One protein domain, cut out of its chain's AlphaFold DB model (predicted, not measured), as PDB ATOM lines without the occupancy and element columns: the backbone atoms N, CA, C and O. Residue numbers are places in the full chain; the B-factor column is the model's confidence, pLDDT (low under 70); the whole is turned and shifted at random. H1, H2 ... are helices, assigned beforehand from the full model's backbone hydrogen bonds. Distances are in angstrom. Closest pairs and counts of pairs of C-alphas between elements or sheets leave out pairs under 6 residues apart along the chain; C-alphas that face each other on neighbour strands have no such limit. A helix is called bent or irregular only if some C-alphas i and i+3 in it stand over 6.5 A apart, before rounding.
ATOM      1  N   ARG A 221     -30.721 -19.290  28.359       65.44
ATOM      2  CA  ARG A 221     -29.483 -19.476  29.117       65.44
ATOM      3  C   ARG A 221     -28.910 -18.102  29.446       65.44
ATOM      4  O   ARG A 221     -28.574 -17.329  28.548       65.44
ATOM      5  N   ILE A 222     -28.870 -17.809  30.737       76.25
ATOM      6  CA  ILE A 222     -28.207 -16.636  31.282       76.25
ATOM      7  C   ILE A 222     -26.826 -17.115  31.715       76.25
ATOM      8  O   ILE A 222     -26.721 -18.064  32.495       76.25
ATOM      9  N   ASP A 223     -25.780 -16.503  31.174       74.25
ATOM     10  CA  ASP A 223     -24.414 -16.763  31.622       74.25
ATOM     11  C   ASP A 223     -24.234 -16.362  33.090       74.25
ATOM     12  O   ASP A 223     -25.020 -15.597  33.651       74.25
ATOM     13  N   PHE A 224     -23.141 -16.825  33.702       73.88
ATOM     14  CA  PHE A 224     -22.746 -16.437  35.061       73.88
ATOM     15  C   PHE A 224     -22.708 -14.905  35.267       73.88
ATOM     16  O   PHE A 224     -22.982 -14.420  36.361       73.88
ATOM     17  N   ASP A 225     -22.462 -14.143  34.197       76.31
ATOM     18  CA  ASP A 225     -22.425 -12.676  34.195       76.31
ATOM     19  C   ASP A 225     -23.798 -12.005  33.980       76.31
ATOM     20  O   ASP A 225     -23.880 -10.789  33.788       76.31
ATOM     21  N   GLY A 226     -24.896 -12.766  33.956       80.25
ATOM     22  CA  GLY A 226     -26.240 -12.218  33.761       80.25
ATOM     23  C   GLY A 226     -26.585 -11.876  32.304       80.25
ATOM     24  O   GLY A 226     -27.641 -11.298  32.044       80.25
ATOM     25  N   LYS A 227     -25.715 -12.206  31.342       80.38
ATOM     26  CA  LYS A 227     -25.943 -11.934  29.915       80.38
ATOM     27  C   LYS A 227     -26.700 -13.068  29.241       80.38
ATOM     28  O   LYS A 227     -26.486 -14.241  29.524       80.38
ATOM     29  N   LEU A 228     -27.583 -12.688  28.325       78.31
ATOM     30  CA  LEU A 228     -28.345 -13.619  27.511       78.31
ATOM     31  C   LEU A 228     -27.430 -14.259  26.461       78.31
ATOM     32  O   LEU A 228     -26.868 -13.549  25.624       78.31
ATOM     33  N   VAL A 229     -27.293 -15.582  26.484       74.56
ATOM     34  CA  VAL A 229     -26.519 -16.307  25.469       74.56
ATOM     35  C   VAL A 229     -27.410 -16.566  24.264       74.56
ATOM     36  O   VAL A 229     -28.180 -17.523  24.246       74.56
ATOM     37  N   GLU A 230     -27.329 -15.697  23.260       76.44
ATOM     38  CA  GLU A 230     -28.061 -15.870  21.993       76.44
ATOM     39  C   GLU A 230     -27.297 -16.728  20.969       76.44
ATOM     40  O   GLU A 230     -27.879 -17.156  19.978       76.44
ATOM     41  N   ASN A 231     -26.012 -17.020  21.205       68.31
ATOM     42  CA  ASN A 231     -25.163 -17.702  20.226       68.31
ATOM     43  C   ASN A 231     -25.239 -19.234  20.333       68.31
ATOM     44  O   ASN A 231     -24.867 -19.824  21.351       68.31
ATOM     45  N   ASP A 232     -25.610 -19.885  19.227       64.69
ATOM     46  CA  ASP A 232     -25.651 -21.349  19.077       64.69
ATOM     47  C   ASP A 232     -24.280 -22.028  19.277       64.69
ATOM     48  O   ASP A 232     -24.209 -23.192  19.673       64.69
ATOM     49  N   GLU A 233     -23.172 -21.310  19.074       69.56
ATOM     50  CA  GLU A 233     -21.816 -21.851  19.249       69.56
ATOM     51  C   GLU A 233     -21.506 -22.210  20.712       69.56
ATOM     52  O   GLU A 233     -20.880 -23.238  20.987       69.56
ATOM     53  N   GLY A 234     -22.012 -21.423  21.670       63.59
ATOM     54  CA  GLY A 234     -21.867 -21.717  23.100       63.59
ATOM     55  C   GLY A 234     -22.651 -22.960  23.525       63.59
ATOM     56  O   GLY A 234     -22.263 -23.669  24.457       63.59
ATOM     57  N   LYS A 235     -23.724 -23.284  22.794       67.00
ATOM     58  CA  LYS A 235     -24.545 -24.469  23.050       67.00
ATOM     59  C   LYS A 235     -23.774 -25.757  22.766       67.00
ATOM     60  O   LYS A 235     -23.816 -26.667  23.587       67.00
ATOM     61  N   ALA A 236     -23.004 -25.801  21.678       75.31
ATOM     62  CA  ALA A 236     -22.203 -26.971  21.322       75.31
ATOM     63  C   ALA A 236     -21.116 -27.291  22.366       75.31
ATOM     64  O   ALA A 236     -20.860 -28.460  22.657       75.31
ATOM     65  N   ILE A 237     -20.492 -26.263  22.955       78.44
ATOM     66  CA  ILE A 237     -19.473 -26.440  24.001       78.44
ATOM     67  C   ILE A 237     -20.124 -26.925  25.300       78.44
ATOM     68  O   ILE A 237     -19.670 -27.906  25.882       78.44
ATOM     69  N   ALA A 238     -21.233 -26.309  25.711       73.50
ATOM     70  CA  ALA A 238     -21.953 -26.732  26.907       73.50
ATOM     71  C   ALA A 238     -22.497 -28.169  26.789       73.50
ATOM     72  O   ALA A 238     -22.431 -28.937  27.748       73.50
ATOM     73  N   ASP A 239     -22.991 -28.564  25.613       79.44
ATOM     74  CA  ASP A 239     -23.449 -29.935  25.363       79.44
ATOM     75  C   ASP A 239     -22.278 -30.928  25.397       79.44
ATOM     76  O   ASP A 239     -22.421 -32.042  25.908       79.44
ATOM     77  N   LYS A 240     -21.093 -30.517  24.929       88.06
ATOM     78  CA  LYS A 240     -19.861 -31.311  25.034       88.06
ATOM     79  C   LYS A 240     -19.429 -31.505  26.489       88.06
ATOM     80  O   LYS A 240     -19.062 -32.624  26.854       88.06
ATOM     81  N   ASP A 241     -19.520 -30.471  27.322       82.25
ATOM     82  CA  ASP A 241     -19.186 -30.556  28.748       82.25
ATOM     83  C   ASP A 241     -20.163 -31.460  29.505       82.25
ATOM     84  O   ASP A 241     -19.745 -32.326  30.279       82.25
ATOM     85  N   VAL A 242     -21.465 -31.342  29.220       83.69
ATOM     86  CA  VAL A 242     -22.492 -32.238  29.770       83.69
ATOM     87  C   VAL A 242     -22.248 -33.680  29.316       83.69
ATOM     88  O   VAL A 242     -22.278 -34.599  30.138       83.69
ATOM     89  N   ALA A 243     -21.943 -33.898  28.036       87.75
ATOM     90  CA  ALA A 243     -21.627 -35.223  27.515       87.75
ATOM     91  C   ALA A 243     -20.377 -35.820  28.182       87.75
ATOM     92  O   ALA A 243     -20.383 -36.996  28.553       87.75
ATOM     93  N   MET A 244     -19.329 -35.019  28.400       92.06
ATOM     94  CA  MET A 244     -18.130 -35.440  29.130       92.06
ATOM     95  C   MET A 244     -18.430 -35.776  30.594       92.06
ATOM     96  O   MET A 244     -17.937 -36.788  31.096       92.06
ATOM     97  N   ALA A 245     -19.249 -34.971  31.275       90.62
ATOM     98  CA  ALA A 245     -19.655 -35.229  32.653       90.62
ATOM     99  C   ALA A 245     -20.426 -36.555  32.771       90.62
ATOM    100  O   ALA A 245     -20.086 -37.398  33.603       90.62
ATOM    101  N   ILE A 246     -21.395 -36.788  31.880       84.50
ATOM    102  CA  ILE A 246     -22.164 -38.041  31.824       84.50
ATOM    103  C   ILE A 246     -21.258 -39.228  31.482       84.50
ATOM    104  O   ILE A 246     -21.394 -40.304  32.067       84.50
ATOM    105  N   PHE A 247     -20.320 -39.056  30.552       91.06
ATOM    106  CA  PHE A 247     -19.373 -40.105  30.184       91.06
ATOM    107  C   PHE A 247     -18.472 -40.496  31.360       91.06
ATOM    108  O   PHE A 247     -18.305 -41.685  31.641       91.06
ATOM    109  N   ASN A 248     -17.936 -39.513  32.084       90.56
ATOM    110  CA  ASN A 248     -17.118 -39.755  33.268       90.56
ATOM    111  C   ASN A 248     -17.920 -40.435  34.378       90.56
ATOM    112  O   ASN A 248     -17.425 -41.387  34.979       90.56
ATOM    113  N   LEU A 249     -19.172 -40.019  34.592       84.19
ATOM    114  CA  LEU A 249     -20.078 -40.684  35.523       84.19
ATOM    115  C   LEU A 249     -20.311 -42.144  35.118       84.19
ATOM    116  O   LEU A 249     -20.153 -43.043  35.937       84.19
ATOM    117  N   ARG A 250     -20.614 -42.411  33.841       82.12
ATOM    118  CA  ARG A 250     -20.776 -43.782  33.333       82.12
ATOM    119  C   ARG A 250     -19.512 -44.607  33.559       82.12
ATOM    120  O   ARG A 250     -19.612 -45.761  33.960       82.12
ATOM    121  N   LYS A 251     -18.336 -44.024  33.331       86.88
ATOM    122  CA  LYS A 251     -17.050 -44.692  33.548       86.88
ATOM    123  C   LYS A 251     -16.813 -45.016  35.025       86.88
ATOM    124  O   LYS A 251     -16.351 -46.111  35.316       86.88
ATOM    125  N   GLN A 252     -17.157 -44.105  35.936       86.56
ATOM    126  CA  GLN A 252     -17.085 -44.340  37.383       86.56
ATOM    127  C   GLN A 252     -18.096 -45.394  37.849       86.56
ATOM    128  O   GLN A 252     -17.793 -46.190  38.729       86.56
ATOM    129  N   LEU A 253     -19.287 -45.427  37.252       77.25
ATOM    130  CA  LEU A 253     -20.305 -46.423  37.578       77.25
ATOM    131  C   LEU A 253     -19.976 -47.801  36.996       77.25
ATOM    132  O   LEU A 253     -20.333 -48.800  37.595       77.25
ATOM    133  N   GLN A 254     -19.259 -47.884  35.874       79.75
ATOM    134  CA  GLN A 254     -18.820 -49.146  35.264       79.75
ATOM    135  C   GLN A 254     -17.500 -49.684  35.843       79.75
ATOM    136  O   GLN A 254     -16.740 -50.358  35.140       79.75
ATOM    137  N   ASN A 255     -17.222 -49.413  37.119       80.88
ATOM    138  CA  ASN A 255     -16.116 -50.052  37.824       80.88
ATOM    139  C   ASN A 255     -16.289 -51.580  37.825       80.88
ATOM    140  O   ASN A 255     -17.404 -52.100  37.739       80.88
ATOM    141  N   ASP A 256     -15.186 -52.316  37.942       80.50
ATOM    142  CA  ASP A 256     -15.237 -53.783  37.966       80.50
ATOM    143  C   ASP A 256     -16.063 -54.317  39.154       80.50
ATOM    144  O   ASP A 256     -16.698 -55.363  39.031       80.50
ATOM    145  N   ASP A 257     -16.187 -53.538  40.237       72.88
ATOM    146  CA  ASP A 257     -17.130 -53.794  41.334       72.88
ATOM    147  C   ASP A 257     -18.594 -53.763  40.884       72.88
ATOM    148  O   ASP A 257     -19.371 -54.634  41.267       72.88
ATOM    149  N   PHE A 258     -18.988 -52.831  40.011       76.06
ATOM    150  CA  PHE A 258     -20.348 -52.800  39.470       76.06
ATOM    151  C   PHE A 258     -20.621 -54.024  38.598       76.06
ATOM    152  O   PHE A 258     -21.693 -54.610  38.683       76.06
ATOM    153  N   LYS A 259     -19.646 -54.472  37.799       78.81
ATOM    154  CA  LYS A 259     -19.788 -55.712  37.014       78.81
ATOM    155  C   LYS A 259     -19.859 -56.955  37.903       78.81
ATOM    156  O   LYS A 259     -20.502 -57.927  37.516       78.81
ATOM    157  N   LYS A 260     -19.199 -56.933  39.064       79.00
ATOM    158  CA  LYS A 260     -19.239 -58.018  40.051       79.00
ATOM    159  C   LYS A 260     -20.586 -58.071  40.777       79.00
ATOM    160  O   LYS A 260     -21.139 -59.158  40.914       79.00
ATOM    161  N   VAL A 261     -21.119 -56.918  41.187       73.81
ATOM    162  CA  VAL A 261     -22.418 -56.800  41.878       73.81
ATOM    163  C   VAL A 261     -23.588 -57.008  40.916       73.81
ATOM    164  O   VAL A 261     -24.526 -57.709  41.259       73.81
ATOM    165  N   PHE A 262     -23.526 -56.472  39.695       72.19
ATOM    166  CA  PHE A 262     -24.580 -56.585  38.677       72.19
ATOM    167  C   PHE A 262     -24.226 -57.588  37.575       72.19
ATOM    168  O   PHE A 262     -24.429 -57.345  36.381       72.19
ATOM    169  N   ASN A 263     -23.666 -58.732  37.957       80.06
ATOM    170  CA  ASN A 263     -23.380 -59.785  36.998       80.06
ATOM    171  C   ASN A 263     -24.687 -60.470  36.582       80.06
ATOM    172  O   ASN A 263     -25.215 -61.275  37.335       80.06
ATOM    173  N   SER A 264     -25.177 -60.215  35.365       78.88
ATOM    174  CA  SER A 264     -26.398 -60.854  34.824       78.88
ATOM    175  C   SER A 264     -26.410 -62.391  34.888       78.88
ATOM    176  O   SER A 264     -27.471 -63.000  34.801       78.88
ATOM    177  N   ARG A 265     -25.237 -63.024  35.027       82.00
ATOM    178  CA  ARG A 265     -25.095 -64.478  35.180       82.00
ATOM    179  C   ARG A 265     -25.127 -64.958  36.630       82.00
ATOM    180  O   ARG A 265     -25.168 -66.162  36.845       82.00
TER     181      ARG A 265
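This is residues 221 to 265 of the 273 residues of an uncharacterized protein of Thalassiosira oceanica (UniProt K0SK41). One long, straight helix, H1, makes most of the length of a rod, with a looped stretch, residues 221 to 231, before one end and the short helix H2 set beyond the other. The looped stretch doubles back on itself as a hook, and H2 is turned away from the line of H1. The printed part has 45 residues with two named helices, H1 then H2, and no named strand; the class is all helix. The whole is extended, with a radius of gyration of the C-alphas of 17.3 A and spans of 52 by 17 by 12 A.

Find C-alpha 232 at (-25.651, -21.349, 19.077); from there H1, residues 232 to 253, runs 31.6 A to C-alpha 253 at (-20.305, -46.423, 37.578). Further on, H2, residues 256 to 261, covers 8.7 A and ends at C-alpha 261 at (-22.418, -56.800, 41.878).

Look at residues 254 and 255, a tight link of 2 residues between H1 and H2. The two helices meet only through their link. H1 has the N-to-C direction (0.16, -0.82, 0.55), and H2 has (-0.80, -0.48, 0.35). In H2 every O i to N i+4 pair is within hydrogen-bond range; in H1, 16 of 18 are. Neither helix is bent or irregular.

The C-alphas of Lys 227 and Arg 265, the two farthest apart, are 52.8 A from each other. Residues 223 to 228 stand free, and so do residues 236 to 265, of which 236 to 253 belong to H1 and 256 to 261 to H2. The printed part has no cut. The mean pLDDT of the printed part is 78.6; look for values under 70 at residue 221 and residues 231 to 235.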